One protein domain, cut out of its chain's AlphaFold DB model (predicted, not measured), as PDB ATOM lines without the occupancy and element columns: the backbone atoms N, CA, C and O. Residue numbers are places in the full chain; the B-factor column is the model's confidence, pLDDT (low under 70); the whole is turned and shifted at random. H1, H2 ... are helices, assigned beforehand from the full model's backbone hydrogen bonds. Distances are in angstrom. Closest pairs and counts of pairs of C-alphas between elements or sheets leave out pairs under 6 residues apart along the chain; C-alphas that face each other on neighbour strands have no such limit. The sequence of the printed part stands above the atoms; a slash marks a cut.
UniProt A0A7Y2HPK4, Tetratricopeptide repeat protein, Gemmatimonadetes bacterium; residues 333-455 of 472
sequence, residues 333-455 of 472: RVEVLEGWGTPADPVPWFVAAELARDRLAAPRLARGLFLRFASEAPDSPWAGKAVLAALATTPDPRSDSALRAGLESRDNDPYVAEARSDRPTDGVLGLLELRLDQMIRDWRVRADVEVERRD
ATOM      1  N   ARG A 333     -47.169 -48.425 -37.696       97.44
ATOM      2  CA  ARG A 333     -46.864 -47.271 -36.829       97.44
ATOM      3  C   ARG A 333     -45.571 -46.575 -37.239       97.44
ATOM      4  O   ARG A 333     -45.549 -45.352 -37.278       97.44
ATOM      5  N   VAL A 334     -44.521 -47.337 -37.552       98.12
ATOM      6  CA  VAL A 334     -43.249 -46.776 -38.034       98.12
ATOM      7  C   VAL A 334     -43.451 -46.046 -39.363       98.12
ATOM      8  O   VAL A 334     -43.004 -44.911 -39.485       98.12
ATOM      9  N   GLU A 335     -44.184 -46.640 -40.313       96.88
ATOM     10  CA  GLU A 335     -44.512 -46.009 -41.606       96.88
ATOM     11  C   GLU A 335     -45.296 -44.692 -41.428       96.88
ATOM     12  O   GLU A 335     -44.992 -43.688 -42.068       96.88
ATOM     13  N   VAL A 336     -46.295 -44.666 -40.537       96.75
ATOM     14  CA  VAL A 336     -47.099 -43.463 -40.251       96.75
ATOM     15  C   VAL A 336     -46.259 -42.368 -39.593       96.75
ATOM     16  O   VAL A 336     -46.312 -41.216 -40.018       96.75
ATOM     17  N   LEU A 337     -45.488 -42.719 -38.562       97.94
ATOM     18  CA  LEU A 337     -44.669 -41.765 -37.816       97.94
ATOM     19  C   LEU A 337     -43.542 -41.184 -38.670       97.94
ATOM     20  O   LEU A 337     -43.254 -39.994 -38.552       97.94
ATOM     21  N   GLU A 338     -42.923 -41.985 -39.543       96.88
ATOM     22  CA  GLU A 338     -41.907 -41.470 -40.461       96.88
ATOM     23  C   GLU A 338     -42.484 -40.409 -41.404       96.88
ATOM     24  O   GLU A 338     -41.893 -39.334 -41.531       96.88
ATOM     25  N   GLY A 339     -43.671 -40.660 -41.966       95.44
ATOM     26  CA  GLY A 339     -44.347 -39.718 -42.858       95.44
ATOM     27  C   GLY A 339     -44.871 -38.449 -42.173       95.44
ATOM     28  O   GLY A 339     -45.170 -37.470 -42.854       95.44
ATOM     29  N   TRP A 340     -44.999 -38.443 -40.843       96.81
ATOM     30  CA  TRP A 340     -45.425 -37.272 -40.065       96.81
ATOM     31  C   TRP A 340     -44.277 -36.398 -39.572       96.81
ATOM     32  O   TRP A 340     -44.509 -35.236 -39.238       96.81
ATOM     33  N   GLY A 341     -43.060 -36.935 -39.489       95.19
ATOM     34  CA  GLY A 341     -41.915 -36.158 -39.034       95.19
ATOM     35  C   GLY A 341     -41.558 -35.060 -40.034       95.19
ATOM     36  O   GLY A 341     -41.540 -35.273 -41.247       95.19
ATOM     37  N   THR A 342     -41.266 -33.872 -39.515       95.81
ATOM     38  CA  THR A 342     -40.806 -32.722 -40.303       95.81
ATOM     39  C   THR A 342     -39.699 -31.987 -39.548       95.81
ATOM     40  O   THR A 342     -39.609 -32.134 -38.332       95.81
ATOM     41  N   PRO A 343     -38.892 -31.130 -40.198       93.44
ATOM     42  CA  PRO A 343     -37.922 -30.297 -39.480       93.44
ATOM     43  C   PRO A 343     -38.555 -29.422 -38.381       93.44
ATOM     44  O   PRO A 343     -37.930 -29.160 -37.357       93.44
ATOM     45  N   ALA A 344     -39.811 -28.995 -38.569       93.06
ATOM     46  CA  ALA A 344     -40.556 -28.199 -37.591       93.06
ATOM     47  C   ALA A 344     -41.123 -29.034 -36.425       93.06
ATOM     48  O   ALA A 344     -41.299 -28.511 -35.326       93.06
ATOM     49  N   ASP A 345     -41.402 -30.318 -36.658       93.56
ATOM     50  CA  ASP A 345     -41.871 -31.270 -35.648       93.56
ATOM     51  C   ASP A 345     -41.186 -32.632 -35.864       93.56
ATOM     52  O   ASP A 345     -41.734 -33.517 -36.531       93.56
ATOM     53  N   PRO A 346     -39.937 -32.790 -35.385       95.81
ATOM     54  CA  PRO A 346     -39.099 -33.939 -35.726       95.81
ATOM     55  C   PRO A 346     -39.353 -35.153 -34.824       95.81
ATOM     56  O   PRO A 346     -38.921 -36.259 -35.140       95.81
ATOM     57  N   VAL A 347     -40.062 -34.989 -33.699       97.00
ATOM     58  CA  VAL A 347     -40.264 -36.055 -32.698       97.00
ATOM     59  C   VAL A 347     -40.916 -37.330 -33.255       97.00
ATOM     60  O   VAL A 347     -40.497 -38.404 -32.818       97.00
ATOM     61  N   PRO A 348     -41.831 -37.302 -34.247       98.25
ATOM     62  CA  PRO A 348     -42.298 -38.525 -34.899       98.25
ATOM     63  C   PRO A 348     -41.168 -39.422 -35.429       98.25
ATOM     64  O   PRO A 348     -41.238 -40.635 -35.236       98.25
ATOM     65  N   TRP A 349     -40.087 -38.865 -35.995       98.38
ATOM     66  CA  TRP A 349     -38.927 -39.659 -36.431       98.38
ATOM     67  C   TRP A 349     -38.217 -40.338 -35.258       98.38
ATOM     68  O   TRP A 349     -37.825 -41.498 -35.369       98.38
ATOM     69  N   PHE A 350     -38.104 -39.658 -34.112       98.19
ATOM     70  CA  PHE A 350     -37.531 -40.241 -32.896       98.19
ATOM     71  C   PHE A 350     -38.388 -41.409 -32.385       98.19
ATOM     72  O   PHE A 350     -37.868 -42.478 -32.068       98.19
ATOM     73  N   VAL A 351     -39.715 -41.244 -32.362       98.31
ATOM     74  CA  VAL A 351     -40.652 -42.303 -31.945       98.31
ATOM     75  C   VAL A 351     -40.612 -43.485 -32.916       98.31
ATOM     76  O   VAL A 351     -40.612 -44.638 -32.480       98.31
ATOM     77  N   ALA A 352     -40.550 -43.217 -34.224       98.44
ATOM     78  CA  ALA A 352     -40.391 -44.244 -35.248       98.44
ATOM     79  C   ALA A 352     -39.091 -45.037 -35.040       98.44
ATOM     80  O   ALA A 352     -39.106 -46.266 -35.111       98.44
ATOM     81  N   ALA A 353     -37.990 -44.352 -34.719       98.19
ATOM     82  CA  ALA A 353     -36.699 -44.972 -34.442       98.19
ATOM     83  C   ALA A 353     -36.737 -45.882 -33.201       98.19
ATOM     84  O   ALA A 353     -36.245 -47.011 -33.255       98.19
ATOM     85  N   GLU A 354     -37.372 -45.448 -32.105       97.75
ATOM     86  CA  GLU A 354     -37.558 -46.293 -30.916       97.75
ATOM     87  C   GLU A 354     -38.406 -47.531 -31.209       97.75
ATOM     88  O   GLU A 354     -38.046 -48.639 -30.814       97.75
ATOM     89  N   LEU A 355     -39.515 -47.378 -31.937       97.69
ATOM     90  CA  LEU A 355     -40.353 -48.513 -32.325       97.69
ATOM     91  C   LEU A 355     -39.595 -49.485 -33.239       97.69
ATOM     92  O   LEU A 355     -39.688 -50.700 -33.051       97.69
ATOM     93  N   ALA A 356     -38.810 -48.970 -34.189       98.06
ATOM     94  CA  ALA A 356     -37.962 -49.788 -35.047       98.06
ATOM     95  C   ALA A 356     -36.916 -50.570 -34.231       98.06
ATOM     96  O   ALA A 356     -36.740 -51.772 -34.446       98.06
ATOM     97  N   ARG A 357     -36.271 -49.932 -33.249       97.06
ATOM     98  CA  ARG A 357     -35.279 -50.573 -32.375       97.06
ATOM     99  C   ARG A 357     -35.916 -51.627 -31.470       97.06
ATOM    100  O   ARG A 357     -35.478 -52.774 -31.470       97.06
ATOM    101  N   ASP A 358     -36.962 -51.253 -30.741       96.00
ATOM    102  CA  ASP A 358     -37.436 -52.014 -29.582       96.00
ATOM    103  C   ASP A 358     -38.542 -53.011 -29.939       96.00
ATOM    104  O   ASP A 358     -38.616 -54.095 -29.363       96.00
ATOM    105  N   ARG A 359     -39.411 -52.666 -30.898       96.62
ATOM    106  CA  ARG A 359     -40.548 -53.516 -31.295       96.62
ATOM    107  C   ARG A 359     -40.253 -54.330 -32.546       96.62
ATOM    108  O   ARG A 359     -40.591 -55.512 -32.593       96.62
ATOM    109  N   LEU A 360     -39.600 -53.726 -33.541       97.00
ATOM    110  CA  LEU A 360     -39.253 -54.423 -34.785       97.00
ATOM    111  C   LEU A 360     -37.916 -55.171 -34.711       97.00
ATOM    112  O   LEU A 360     -37.689 -56.066 -35.524       97.00
ATOM    113  N   ALA A 361     -37.053 -54.846 -33.739       95.81
ATOM    114  CA  ALA A 361     -35.670 -55.324 -33.689       95.81
ATOM    115  C   ALA A 361     -34.925 -55.064 -35.018       95.81
ATOM    116  O   ALA A 361     -34.215 -55.931 -35.534       95.81
ATOM    117  N   ALA A 362     -35.123 -53.864 -35.573       97.19
ATOM    118  CA  ALA A 362     -34.562 -53.381 -36.831       97.19
ATOM    119  C   ALA A 362     -33.504 -52.289 -36.556       97.19
ATOM    120  O   ALA A 362     -33.780 -51.099 -36.724       97.19
ATOM    121  N   PRO A 363     -32.295 -52.654 -36.083       95.69
ATOM    122  CA  PRO A 363     -31.323 -51.685 -35.575       95.69
ATOM    123  C   PRO A 363     -30.789 -50.739 -36.657       95.69
ATOM    124  O   PRO A 363     -30.525 -49.578 -36.361       95.69
ATOM    125  N   ARG A 364     -30.659 -51.198 -37.909       95.38
ATOM    126  CA  ARG A 364     -30.188 -50.364 -39.026       95.38
ATOM    127  C   ARG A 364     -31.211 -49.303 -39.421       95.38
ATOM    128  O   ARG A 364     -30.862 -48.129 -39.475       95.38
ATOM    129  N   LEU A 365     -32.476 -49.696 -39.577       97.50
ATOM    130  CA  LEU A 365     -33.577 -48.756 -39.773       97.50
ATOM    131  C   LEU A 365     -33.667 -47.737 -38.629       97.50
ATOM    132  O   LEU A 365     -33.768 -46.536 -38.868       97.50
ATOM    133  N   ALA A 366     -33.607 -48.210 -37.379       98.06
ATOM    134  CA  ALA A 366     -33.643 -47.338 -36.210       98.06
ATOM    135  C   ALA A 366     -32.507 -46.306 -36.239       98.06
ATOM    136  O   ALA A 366     -32.741 -45.123 -35.993       98.06
ATOM    137  N   ARG A 367     -31.290 -46.736 -36.600       96.75
ATOM    138  CA  ARG A 367     -30.140 -45.848 -36.795       96.75
ATOM    139  C   ARG A 367     -30.435 -44.766 -37.831       96.75
ATOM    140  O   ARG A 367     -30.226 -43.594 -37.535       96.75
ATOM    141  N   GLY A 368     -30.934 -45.146 -39.008       95.75
ATOM    142  CA  GLY A 368     -31.276 -44.209 -40.082       95.75
ATOM    143  C   GLY A 368     -32.286 -43.150 -39.636       95.75
ATOM    144  O   GLY A 368     -32.075 -41.960 -39.854       95.75
ATOM    145  N   LEU A 369     -33.334 -43.561 -38.916       97.88
ATOM    146  CA  LEU A 369     -34.367 -42.656 -38.397       97.88
ATOM    147  C   LEU A 369     -33.839 -41.698 -37.315       97.88
ATOM    148  O   LEU A 369     -34.147 -40.505 -37.352       97.88
ATOM    149  N   PHE A 370     -33.000 -42.176 -36.387       97.50
ATOM    150  CA  PHE A 370     -32.339 -41.305 -35.407       97.50
ATOM    151  C   PHE A 370     -31.390 -40.298 -36.071       97.50
ATOM    152  O   PHE A 370     -31.345 -39.133 -35.676       97.50
ATOM    153  N   LEU A 371     -30.639 -40.724 -37.090       95.38
ATOM    154  CA  LEU A 371     -29.733 -39.834 -37.816       95.38
ATOM    155  C   LEU A 371     -30.493 -38.800 -38.645       95.38
ATOM    156  O   LEU A 371     -30.087 -37.641 -38.655       95.38
ATOM    157  N   ARG A 372     -31.625 -39.178 -39.247       96.31
ATOM    158  CA  ARG A 372     -32.521 -38.236 -39.925       96.31
ATOM    159  C   ARG A 372     -33.063 -37.179 -38.969       96.31
ATOM    160  O   ARG A 372     -33.035 -36.000 -39.299       96.31
ATOM    161  N   PHE A 373     -33.502 -37.577 -37.771       97.06
ATOM    162  CA  PHE A 373     -33.896 -36.622 -36.730       97.06
ATOM    163  C   PHE A 373     -32.783 -35.599 -36.469       97.06
ATOM    164  O   PHE A 373     -33.028 -34.394 -36.479       97.06
ATOM    165  N   ALA A 374     -31.555 -36.078 -36.256       95.06
ATOM    166  CA  ALA A 374     -30.427 -35.221 -35.910       95.06
ATOM    167  C   ALA A 374     -29.970 -34.315 -37.067       95.06
ATOM    168  O   ALA A 374     -29.490 -33.212 -36.808       95.06
ATOM    169  N   SER A 375     -30.099 -34.762 -38.320       94.75
ATOM    170  CA  SER A 375     -29.698 -33.983 -39.497       94.75
ATOM    171  C   SER A 375     -30.717 -32.918 -39.883       94.75
ATOM    172  O   SER A 375     -30.329 -31.816 -40.257       94.75
ATOM    173  N   GLU A 376     -32.007 -33.237 -39.795       96.69
ATOM    174  CA  GLU A 376     -33.103 -32.352 -40.205       96.69
ATOM    175  C   GLU A 376     -33.499 -31.355 -39.104       96.69
ATOM    176  O   GLU A 376     -34.017 -30.280 -39.399       96.69
ATOM    177  N   ALA A 377     -33.241 -31.684 -37.834       94.94
ATOM    178  CA  ALA A 377     -33.496 -30.808 -36.692       94.94
ATOM    179  C   ALA A 377     -32.265 -30.691 -35.768       94.94
ATOM    180  O   ALA A 377     -32.330 -31.066 -34.592       94.94
ATOM    181  N   PRO A 378     -31.133 -30.153 -36.266       92.38
ATOM    182  CA  PRO A 378     -29.879 -30.098 -35.514       92.38
ATOM    183  C   PRO A 378     -29.962 -29.220 -34.257       92.38
ATOM    184  O   PRO A 378     -29.257 -29.494 -33.286       92.38
ATOM    185  N   ASP A 379     -30.840 -28.214 -34.257       91.00
ATOM    186  CA  ASP A 379     -31.058 -27.295 -33.131       91.00
ATOM    187  C   ASP A 379     -32.054 -27.844 -32.095       91.00
ATOM    188  O   ASP A 379     -32.332 -27.204 -31.079       91.00
ATOM    189  N   SER A 380     -32.623 -29.030 -32.339       92.62
ATOM    190  CA  SER A 380     -33.497 -29.691 -31.375       92.62
ATOM    191  C   SER A 380     -32.731 -29.988 -30.082       92.62
ATOM    192  O   SER A 380     -31.624 -30.530 -30.150       92.62
ATOM    193  N   PRO A 381     -33.322 -29.762 -28.892       92.00
ATOM    194  CA  PRO A 381     -32.670 -30.098 -27.627       92.00
ATOM    195  C   PRO A 381     -32.415 -31.607 -27.462       92.00
ATOM    196  O   PRO A 381     -31.677 -31.999 -26.567       92.00
ATOM    197  N   TRP A 382     -33.014 -32.451 -28.312       94.69
ATOM    198  CA  TRP A 382     -32.837 -33.907 -28.314       94.69
ATOM    199  C   TRP A 382     -31.918 -34.408 -29.441       94.69
ATOM    200  O   TRP A 382     -31.783 -35.621 -29.616       94.69
ATOM    201  N   ALA A 383     -31.286 -33.518 -30.215       93.75
ATOM    202  CA  ALA A 383     -30.414 -33.906 -31.328       93.75
ATOM    203  C   ALA A 383     -29.218 -34.750 -30.854       93.75
ATOM    204  O   ALA A 383     -28.951 -35.804 -31.436       93.75
ATOM    205  N   GLY A 384     -28.547 -34.362 -29.760       93.31
ATOM    206  CA  GLY A 384     -27.491 -35.170 -29.145       93.31
ATOM    207  C   GLY A 384     -27.987 -36.536 -28.679       93.31
ATOM    208  O   GLY A 384     -27.344 -37.547 -28.970       93.31
ATOM    209  N   LYS A 385     -29.176 -36.601 -28.058       94.88
ATOM    210  CA  LYS A 385     -29.812 -37.874 -27.667       94.88
ATOM    211  C   LYS A 385     -30.034 -38.787 -28.871       94.88
ATOM    212  O   LYS A 385     -29.745 -39.976 -28.785       94.88
ATOM    213  N   ALA A 386     -30.523 -38.249 -29.988       96.06
ATOM    214  CA  ALA A 386     -30.757 -39.023 -31.202       96.06
ATOM    215  C   ALA A 386     -29.450 -39.599 -31.771       96.06
ATOM    216  O   ALA A 386     -29.390 -40.786 -32.080       96.06
ATOM    217  N   VAL A 387     -28.371 -38.809 -31.830       95.12
ATOM    218  CA  VAL A 387     -27.056 -39.305 -32.280       95.12
ATOM    219  C   VAL A 387     -26.505 -40.383 -31.337       95.12
ATOM    220  O   VAL A 387     -26.018 -41.414 -31.803       95.12
ATOM    221  N   LEU A 388     -26.618 -40.195 -30.018       94.19
ATOM    222  CA  LEU A 388     -26.216 -41.203 -29.029       94.19
ATOM    223  C   LEU A 388     -27.041 -42.493 -29.164       94.19
ATOM    224  O   LEU A 388     -26.485 -43.590 -29.128       94.19
ATOM    225  N   ALA A 389     -28.351 -42.376 -29.387       95.38
ATOM    226  CA  ALA A 389     -29.222 -43.518 -29.637       95.38
ATOM    227  C   ALA A 389     -28.842 -44.247 -30.936       95.38
ATOM    228  O   ALA A 389     -28.777 -45.475 -30.937       95.38
ATOM    229  N   ALA A 390     -28.514 -43.518 -32.010       95.12
ATOM    230  CA  ALA A 390     -28.015 -44.095 -33.258       95.12
ATOM    231  C   ALA A 390     -26.721 -44.898 -33.035       95.12
ATOM    232  O   ALA A 390     -26.632 -46.044 -33.480       95.12
ATOM    233  N   LEU A 391     -25.757 -44.350 -32.287       93.44
ATOM    234  CA  LEU A 391     -24.511 -45.036 -31.916       93.44
ATOM    235  C   LEU A 391     -24.750 -46.316 -31.095       93.44
ATOM    236  O   LEU A 391     -23.956 -47.250 -31.180       93.44
ATOM    237  N   ALA A 392     -25.840 -46.379 -30.327       92.75
ATOM    238  CA  ALA A 392     -26.198 -47.532 -29.502       92.75
ATOM    239  C   ALA A 392     -26.946 -48.653 -30.257       92.75
ATOM    240  O   ALA A 392     -27.142 -49.729 -29.696       92.75
ATOM    241  N   THR A 393     -27.389 -48.433 -31.503       92.25
ATOM    242  CA  THR A 393     -28.175 -49.432 -32.262       92.25
ATOM    243  C   THR A 393     -27.322 -50.557 -32.855       92.25
ATOM    244  O   THR A 393     -27.508 -51.726 -32.530       92.25
ATOM    245  N   THR A 394     -26.416 -50.220 -33.771       85.25
ATOM    246  CA  THR A 394     -25.524 -51.148 -34.470       85.25
ATOM    247  C   THR A 394     -24.183 -50.459 -34.717       85.25
ATOM    248  O   THR A 394     -24.189 -49.307 -35.162       85.25
ATOM    249  N   PRO A 395     -23.045 -51.134 -34.470       83.19
ATOM    250  CA  PRO A 395     -21.735 -50.575 -34.776       83.19
ATOM    251  C   PRO A 395     -21.562 -50.347 -36.280       83.19
ATOM    252  O   PRO A 395     -21.822 -51.244 -37.085       83.19
ATOM    253  N   ASP A 396     -21.059 -49.174 -36.645       82.62
ATOM    254  CA  ASP A 396     -20.540 -48.869 -37.978       82.62
ATOM    255  C   ASP A 396     -19.273 -48.019 -37.809       82.62
ATOM    256  O   ASP A 396     -19.368 -46.803 -37.659       82.62
ATOM    257  N   PRO A 397     -18.069 -48.622 -37.845       80.81
ATOM    258  CA  PRO A 397     -16.827 -47.925 -37.508       80.81
ATOM    259  C   PRO A 397     -16.582 -46.637 -38.302       80.81
ATOM    260  O   PRO A 397     -15.969 -45.699 -37.782       80.81
ATOM    261  N   ARG A 398     -17.050 -46.577 -39.558       76.38
ATOM    262  CA  ARG A 398     -16.836 -45.416 -40.429       76.38
ATOM    263  C   ARG A 398     -17.744 -44.261 -40.036       76.38
ATOM    264  O   ARG A 398     -17.239 -43.166 -39.792       76.38
ATOM    265  N   SER A 399     -19.053 -44.493 -39.946       84.00
ATOM    266  CA  SER A 399     -19.978 -43.424 -39.561       84.00
ATOM    267  C   SER A 399     -19.903 -43.113 -38.064       84.00
ATOM    268  O   SER A 399     -19.959 -41.947 -37.694       84.00
ATOM    269  N   ASP A 400     -19.651 -44.099 -37.199       89.56
ATOM    270  CA  ASP A 400     -19.518 -43.900 -35.752       89.56
ATOM    271  C   ASP A 400     -18.371 -42.947 -35.398       89.56
ATOM    272  O   ASP A 400     -18.509 -42.139 -34.484       89.56
ATOM    273  N   SER A 401     -17.241 -43.022 -36.107       86.81
ATOM    274  CA  SER A 401     -16.106 -42.119 -35.873       86.81
ATOM    275  C   SER A 401     -16.478 -40.670 -36.196       86.81
ATOM    276  O   SER A 401     -16.198 -39.768 -35.408       86.81
ATOM    277  N   ALA A 402     -17.171 -40.452 -37.319       87.25
ATOM    278  CA  ALA A 402     -17.655 -39.131 -37.710       87.25
ATOM    279  C   ALA A 402     -18.728 -38.600 -36.743       87.25
ATOM    280  O   ALA A 402     -18.691 -37.432 -36.368       87.25
ATOM    281  N   LEU A 403     -19.648 -39.458 -36.292       90.62
ATOM    282  CA  LEU A 403     -20.673 -39.089 -35.315       90.62
ATOM    283  C   LEU A 403     -20.059 -38.728 -33.961       90.62
ATOM    284  O   LEU A 403     -20.451 -37.723 -33.378       90.62
ATOM    285  N   ARG A 404     -19.071 -39.492 -33.473       88.94
ATOM    286  CA  ARG A 404     -18.358 -39.183 -32.221       88.94
ATOM    287  C   ARG A 404     -17.600 -37.857 -32.309       88.94
ATOM    288  O   ARG A 404     -17.759 -37.033 -31.418       88.94
ATOM    289  N   ALA A 405     -16.884 -37.603 -33.405       86.56
ATOM    290  CA  ALA A 405     -16.243 -36.305 -33.639       86.56
ATOM    291  C   ALA A 405     -17.273 -35.157 -33.730       86.56
ATOM    292  O   ALA A 405     -17.060 -34.063 -33.215       86.56
ATOM    293  N   GLY A 406     -18.436 -35.406 -34.339       85.81
ATOM    294  CA  GLY A 406     -19.543 -34.450 -34.359       85.81
ATOM    295  C   GLY A 406     -20.084 -34.149 -32.959       85.81
ATOM    296  O   GLY A 406     -20.327 -32.988 -32.628       85.81
ATOM    297  N   LEU A 407     -20.226 -35.173 -32.112       88.12
ATOM    298  CA  LEU A 407     -20.605 -35.013 -30.710       88.12
ATOM    299  C   LEU A 407     -19.560 -34.217 -29.933       88.12
ATOM    300  O   LEU A 407     -19.960 -33.415 -29.098       88.12
ATOM    301  N   GLU A 408     -18.260 -34.377 -30.214       81.94
ATOM    302  CA  GLU A 408     -17.181 -33.580 -29.603       81.94
ATOM    303  C   GLU A 408     -17.408 -32.072 -29.767       81.94
ATOM    304  O   GLU A 408     -17.189 -31.324 -28.822       81.94
ATOM    305  N   SER A 409     -17.970 -31.637 -30.898       82.31
ATOM    306  CA  SER A 409     -18.264 -30.220 -31.162       82.31
ATOM    307  C   SER A 409     -19.554 -29.675 -30.516       82.31
ATOM    308  O   SER A 409     -19.836 -28.481 -30.623       82.31
ATOM    309  N   ARG A 410     -20.361 -30.519 -29.850       82.50
ATOM    310  CA  ARG A 410     -21.646 -30.149 -29.222       82.50
ATOM    311  C   ARG A 410     -21.512 -29.883 -27.719       82.50
ATOM    312  O   ARG A 410     -22.157 -30.540 -26.907       82.50
ATOM    313  N   ASP A 411     -20.698 -28.902 -27.340       71.00
ATOM    314  CA  ASP A 411     -20.366 -28.644 -25.926       71.00
ATOM    315  C   ASP A 411     -21.541 -28.147 -25.060       71.00
ATOM    316  O   ASP A 411     -21.506 -28.287 -23.841       71.00
ATOM    317  N   ASN A 412     -22.602 -27.612 -25.676       77.69
ATOM    318  CA  ASN A 412     -23.799 -27.123 -24.978       77.69
ATOM    319  C   ASN A 412     -24.980 -28.114 -24.994       77.69
ATOM    320  O   ASN A 412     -26.062 -27.772 -24.516       77.69
ATOM    321  N   ASP A 413     -24.818 -29.310 -25.571       87.38
ATOM    322  CA  ASP A 413     -25.890 -30.309 -25.597       87.38
ATOM    323  C   ASP A 413     -25.930 -31.076 -24.258       87.38
ATOM    324  O   ASP A 413     -24.933 -31.704 -23.883       87.38
ATOM    325  N   PRO A 414     -27.058 -31.054 -23.524       86.75
ATOM    326  CA  PRO A 414     -27.138 -31.632 -22.184       86.75
ATOM    327  C   PRO A 414     -26.968 -33.157 -22.177       86.75
ATOM    328  O   PRO A 414     -26.474 -33.705 -21.197       86.75
ATOM    329  N   TYR A 415     -27.320 -33.849 -23.265       88.62
ATOM    330  CA  TYR A 415     -27.125 -35.296 -23.387       88.62
ATOM    331  C   TYR A 415     -25.667 -35.654 -23.641       88.62
ATOM    332  O   TYR A 415     -25.169 -36.663 -23.142       88.62
ATOM    333  N   VAL A 416     -24.977 -34.831 -24.427       86.75
ATOM    334  CA  VAL A 416     -23.552 -35.013 -24.713       86.75
ATOM    335  C   VAL A 416     -22.712 -34.697 -23.484       86.75
ATOM    336  O   VAL A 416     -21.769 -35.431 -23.199       86.75
ATOM    337  N   ALA A 417     -23.071 -33.649 -22.740       84.25
ATOM    338  CA  ALA A 417     -22.443 -33.320 -21.467       84.25
ATOM    339  C   ALA A 417     -22.578 -34.475 -20.461       84.25
ATOM    340  O   ALA A 417     -21.559 -34.926 -19.942       84.25
ATOM    341  N   GLU A 418     -23.791 -35.014 -20.282       85.06
ATOM    342  CA  GLU A 418     -24.058 -36.171 -19.411       85.06
ATOM    343  C   GLU A 418     -23.254 -37.409 -19.831       85.06
ATOM    344  O   GLU A 418     -22.648 -38.077 -19.003       85.06
ATOM    345  N   ALA A 419     -23.190 -37.711 -21.132       84.19
ATOM    346  CA  ALA A 419     -22.432 -38.858 -21.631       84.19
ATOM    347  C   ALA A 419     -20.907 -38.727 -21.418       84.19
ATOM    348  O   ALA A 419     -20.196 -39.732 -21.476       84.19
ATOM    349  N   ARG A 420     -20.395 -37.503 -21.210       82.44
ATOM    350  CA  ARG A 420     -18.978 -37.216 -20.924       82.44
ATOM    351  C   ARG A 420     -18.682 -37.092 -19.427       82.44
ATOM    352  O   ARG A 420     -17.519 -37.229 -19.046       82.44
ATOM    353  N   SER A 421     -19.670 -36.764 -18.594       71.06
ATOM    354  CA  SER A 421     -19.466 -36.506 -17.170       71.06
ATOM    355  C   SER A 421     -19.616 -37.773 -16.330       71.06
ATOM    356  O   SER A 421     -20.576 -38.520 -16.439       71.06
ATOM    357  N   ASP A 422     -18.694 -37.970 -15.386       57.84
ATOM    358  CA  ASP A 422     -18.780 -39.026 -14.358       57.84
ATOM    359  C   ASP A 422     -19.730 -38.628 -13.198       57.84
ATOM    360  O   ASP A 422     -19.734 -39.219 -12.117       57.84
ATOM    361  N   ARG A 423     -20.497 -37.544 -13.384       53.72
ATOM    362  CA  ARG A 423     -21.466 -36.993 -12.430       53.72
ATOM    363  C   ARG A 423     -22.729 -36.558 -13.176       53.72
ATOM    364  O   ARG A 423     -22.580 -35.872 -14.188       53.72
ATOM    365  N   PRO A 424     -23.925 -36.887 -12.666       55.00
ATOM    366  CA  PRO A 424     -25.177 -36.514 -13.306       55.00
ATOM    367  C   PRO A 424     -25.351 -34.994 -13.326       55.00
ATOM    368  O   PRO A 424     -25.112 -34.313 -12.324       55.00
ATOM    369  N   THR A 425     -25.754 -34.473 -14.477       56.34
ATOM    370  CA  THR A 425     -25.994 -33.052 -14.720       56.34
ATOM    371  C   THR A 425     -27.347 -32.631 -14.129       56.34
ATOM    372  O   THR A 425     -28.327 -33.376 -14.180       56.34
ATOM    373  N   ASP A 426     -27.390 -31.425 -13.553       62.53
ATOM    374  CA  ASP A 426     -28.536 -30.802 -12.874       62.53
ATOM    375  C   ASP A 426     -29.863 -30.813 -13.677       62.53
ATOM    376  O   ASP A 426     -29.892 -30.989 -14.894       62.53
ATOM    377  N   GLY A 427     -30.985 -30.555 -12.983       71.31
ATOM    378  CA  GLY A 427     -32.390 -30.792 -13.382       71.31
ATOM    379  C   GLY A 427     -32.912 -30.323 -14.757       71.31
ATOM    380  O   GLY A 427     -34.059 -30.628 -15.084       71.31
ATOM    381  N   VAL A 428     -32.117 -29.647 -15.591       80.19
ATOM    382  CA  VAL A 428     -32.452 -29.325 -16.992       80.19
ATOM    383  C   VAL A 428     -32.617 -30.595 -17.832       80.19
ATOM    384  O   VAL A 428     -33.599 -30.709 -18.566       80.19
ATOM    385  N   LEU A 429     -31.710 -31.571 -17.694       85.25
ATOM    386  CA  LEU A 429     -31.800 -32.843 -18.420       85.25
ATOM    387  C   LEU A 429     -33.084 -33.601 -18.047       85.25
ATOM    388  O   LEU A 429     -33.810 -34.066 -18.920       85.25
ATOM    389  N   GLY A 430     -33.419 -33.642 -16.753       86.31
ATOM    390  CA  GLY A 430     -34.651 -34.267 -16.266       86.31
ATOM    391  C   GLY A 430     -35.925 -33.629 -16.836       86.31
ATOM    392  O   GLY A 430     -36.866 -34.338 -17.189       86.31
ATOM    393  N   LEU A 431     -35.959 -32.301 -16.991       90.44
ATOM    394  CA  LEU A 431     -37.084 -31.607 -17.632       90.44
ATOM    395  C   LEU A 431     -37.196 -31.934 -19.129       90.44
ATOM    396  O   LEU A 431     -38.309 -32.101 -19.635       90.44
ATOM    397  N   LEU A 432     -36.065 -32.036 -19.835       92.38
ATOM    398  CA  LEU A 432     -36.037 -32.432 -21.247       92.38
ATOM    399  C   LEU A 432     -36.507 -33.874 -21.449       92.38
ATOM    400  O   LEU A 432     -37.271 -34.115 -22.386       92.38
ATOM    401  N   GLU A 433     -36.117 -34.794 -20.563       92.88
ATOM    402  CA  GLU A 433     -36.588 -36.184 -20.564       92.88
ATOM    403  C   GLU A 433     -38.095 -36.269 -20.323       92.88
ATOM    404  O   GLU A 433     -38.808 -36.853 -21.133       92.88
ATOM    405  N   LEU A 434     -38.612 -35.611 -19.278       94.00
ATOM    406  CA  LEU A 434     -40.051 -35.603 -18.987       94.00
ATOM    407  C   LEU A 434     -40.876 -35.064 -20.162       94.00
ATOM    408  O   LEU A 434     -41.946 -35.596 -20.476       94.00
ATOM    409  N   ARG A 435     -40.381 -34.007 -20.817       95.69
ATOM    410  CA  ARG A 435     -41.034 -33.427 -21.994       95.69
ATOM    411  C   ARG A 435     -40.991 -34.383 -23.181       95.69
ATOM    412  O   ARG A 435     -42.020 -34.567 -23.826       95.69
ATOM    413  N   LEU A 436     -39.835 -34.986 -23.460       94.38
ATOM    414  CA  LEU A 436     -39.691 -35.953 -24.543       94.38
ATOM    415  C   LEU A 436     -40.602 -37.160 -24.323       94.38
ATOM    416  O   LEU A 436     -41.345 -37.522 -25.225       94.38
ATOM    417  N   ASP A 437     -40.619 -37.721 -23.117       94.62
ATOM    418  CA  ASP A 437     -41.468 -38.854 -22.750       94.62
ATOM    419  C   ASP A 437     -42.955 -38.552 -22.954       94.62
ATOM    420  O   ASP A 437     -43.708 -39.401 -23.441       94.62
ATOM    421  N   GLN A 438     -43.395 -37.339 -22.600       96.75
ATOM    422  CA  GLN A 438     -44.764 -36.905 -22.861       96.75
ATOM    423  C   GLN A 438     -45.049 -36.842 -24.364       96.75
ATOM    424  O   GLN A 438     -46.046 -37.403 -24.814       96.75
ATOM    425  N   MET A 439     -44.155 -36.233 -25.147       96.12
ATOM    426  CA  MET A 439     -44.312 -36.157 -26.602       96.12
ATOM    427  C   MET A 439     -44.305 -37.546 -27.253       96.12
ATOM    428  O   MET A 439     -45.116 -37.805 -28.138       96.12
ATOM    429  N   ILE A 440     -43.442 -38.459 -26.797       95.31
ATOM    430  CA  ILE A 440     -43.395 -39.848 -27.267       95.31
ATOM    431  C   ILE A 440     -44.737 -40.538 -27.009       95.31
ATOM    432  O   ILE A 440     -45.271 -41.190 -27.910       95.31
ATOM    433  N   ARG A 441     -45.310 -40.393 -25.805       95.88
ATOM    434  CA  ARG A 441     -46.634 -40.955 -25.484       95.88
ATOM    435  C   ARG A 441     -47.720 -40.397 -26.398       95.88
ATOM    436  O   ARG A 441     -48.469 -41.180 -26.979       95.88
ATOM    437  N   ASP A 442     -47.767 -39.079 -26.566       96.94
ATOM    438  CA  ASP A 442     -48.787 -38.415 -27.383       96.94
ATOM    439  C   ASP A 442     -48.705 -38.859 -28.852       96.94
ATOM    440  O   ASP A 442     -49.724 -39.167 -29.477       96.94
ATOM    441  N   TRP A 443     -47.492 -38.969 -29.400       97.31
ATOM    442  CA  TRP A 443     -47.275 -39.437 -30.768       97.31
ATOM    443  C   TRP A 443     -47.606 -40.913 -30.968       97.31
ATOM    444  O   TRP A 443     -48.172 -41.263 -32.004       97.31
ATOM    445  N   ARG A 444     -47.325 -41.775 -29.983       95.19
ATOM    446  CA  ARG A 444     -47.735 -43.187 -30.032       95.19
ATOM    447  C   ARG A 444     -49.256 -43.320 -30.086       95.19
ATOM    448  O   ARG A 444     -49.752 -44.009 -30.969       95.19
ATOM    449  N   VAL A 445     -49.983 -42.585 -29.241       96.56
ATOM    450  CA  VAL A 445     -51.457 -42.583 -29.247       96.56
ATOM    451  C   VAL A 445     -52.008 -42.091 -30.588       96.56
ATOM    452  O   VAL A 445     -52.919 -42.698 -31.143       96.56
ATOM    453  N   ARG A 446     -51.443 -41.016 -31.157       96.75
ATOM    454  CA  ARG A 446     -51.855 -40.529 -32.487       96.75
ATOM    455  C   ARG A 446     -51.626 -41.578 -33.573       96.75
ATOM    456  O   ARG A 446     -52.504 -41.783 -34.408       96.75
ATOM    457  N   ALA A 447     -50.471 -42.241 -33.554       95.69
ATOM    458  CA  ALA A 447     -50.154 -43.298 -34.509       95.69
ATOM    459  C   ALA A 447     -51.093 -44.504 -34.350       95.69
ATOM    460  O   ALA A 447     -51.542 -45.043 -35.357       95.69
ATOM    461  N   ASP A 448     -51.437 -44.891 -33.117       93.19
ATOM    462  CA  ASP A 448     -52.419 -45.948 -32.838       93.19
ATOM    463  C   ASP A 448     -53.773 -45.640 -33.490       93.19
ATOM    464  O   ASP A 448     -54.300 -46.467 -34.236       93.19
ATOM    465  N   VAL A 449     -54.290 -44.425 -33.276       94.81
ATOM    466  CA  VAL A 449     -55.573 -43.972 -33.838       94.81
ATOM    467  C   VAL A 449     -55.548 -43.959 -35.368       94.81
ATOM    468  O   VAL A 449     -56.499 -44.406 -36.008       94.81
ATOM    469  N   GLU A 450     -54.471 -43.466 -35.983       93.69
ATOM    470  CA  GLU A 450     -54.364 -43.434 -37.446       93.69
ATOM    471  C   GLU A 450     -54.256 -44.843 -38.046       93.69
ATOM    472  O   GLU A 450     -54.870 -45.120 -39.077       93.69
ATOM    473  N   VAL A 451     -53.510 -45.751 -37.409       91.25
ATOM    474  CA  VAL A 451     -53.413 -47.146 -37.864       91.25
ATOM    475  C   VAL A 451     -54.773 -47.836 -37.780       91.25
ATOM    476  O   VAL A 451     -55.181 -48.478 -38.747       91.25
ATOM    477  N   GLU A 452     -55.510 -47.655 -36.683       89.12
ATOM    478  CA  GLU A 452     -56.865 -48.196 -36.534       89.12
ATOM    479  C   GLU A 452     -57.820 -47.635 -37.598       89.12
ATOM    480  O   GLU A 452     -58.566 -48.383 -38.234       89.12
ATOM    481  N   ARG A 453     -57.742 -46.329 -37.871       88.75
ATOM    482  CA  ARG A 453     -58.530 -45.677 -38.922       88.75
ATOM    483  C   ARG A 453     -58.245 -46.264 -40.309       88.75
ATOM    484  O   ARG A 453     -59.186 -46.508 -41.066       88.75
ATOM    485  N   ARG A 454     -56.973 -46.492 -40.655       85.12
ATOM    486  CA  ARG A 454     -56.574 -47.099 -41.940       85.12
ATOM    487  C   ARG A 454     -57.036 -48.552 -42.052       85.12
ATOM    488  O   ARG A 454     -57.525 -48.946 -43.108       85.12
ATOM    489  N   ASP A 455     -56.956 -49.316 -40.965       79.12
ATOM    490  CA  ASP A 455     -57.419 -50.707 -40.926       79.12
ATOM    491  C   ASP A 455     -58.955 -50.801 -41.079       79.12
ATOM    492  O   ASP A 455     -59.455 -51.670 -41.798       79.12
TER     493      ASP A 455
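Overview. This is residues 333 to 455 of the 472 residues of the protein "Tetratricopeptide repeat protein" of Gemmatimonadetes bacterium (UniProt A0A7Y2HPK4). Five helices, H1 to H5, stand side by side in a zigzag row, each running against the one before, and the long helix H7 runs back toward the start of the row, crossing H2 and H1. The short H6 packs on H4 and leads into H7. The printed part has 123 residues with seven named helices, H1 to H7 in order, and no named strand; the class is all helix. It is compact, with a radius of gyration of the C-alphas of 14.7 A and spans of 47 by 34 by 24 A.

Along the chain. H1, residues 333 to 340, begins at C-alpha 333 (-46.864, -47.271, -36.829). H2 is residues 347 to 358, 16.5 A long, and H3 is residues 363 to 376, 20.0 A. H4 is residues 383 to 393, H5 residues 397 to 408 and H6 residues 414 to 420. H7, residues 428 to 455, measures 40.7 A and ends at C-alpha 455 (-57.419, -50.707, -40.926).

Arrangement. H2, H3 and H4 form an up-and-down bundle, neighbours running opposite ways. H2 and H3, a hairpin, touch at Ala 353 and Ala 366, their closest C-alphas, 4.3 A apart, at a shallow tilt of 15 degrees. H3 and H4, also a hairpin, touch at 16 degrees, closest at C-alphas 367 and 390, 4.5 A. H1 touches H2, C-alphas 334 and 352 closest at 4.7 A; H5 touches H4, C-alphas 400 and 391 closest at 6.4 A. H6 touches H4 at a steep tilt of 46 degrees, C-alphas 415 and 385 closest at 5.7 A. With residues 439 to 444 alone H7 touches H2, about perpendicular at 81 degrees, C-alphas 440 and 351 closest at 6.0 A. With residues 443 to 451 alone it touches H1, C-alphas 447 and 333 closest at 5.7 A. H7 and H6 only just touch, with 3 pairs of C-alphas within 8 A, 429 and 414 closest at 6.1 A. H7 is apart from H3, H4 and H5. Every O i to N i+4 pair is within hydrogen-bond range in H1, H2, H3, H4, H6 and H7, and 7 of 8 in H5.

Size, cuts and confidence. The C-alphas of Asp 422 and Asp 455, the two farthest apart, are 48.3 A apart. The printed part has no cut and no long link. Mean pLDDT of the printed part is 90.5; residues 422 to 426 are under 70.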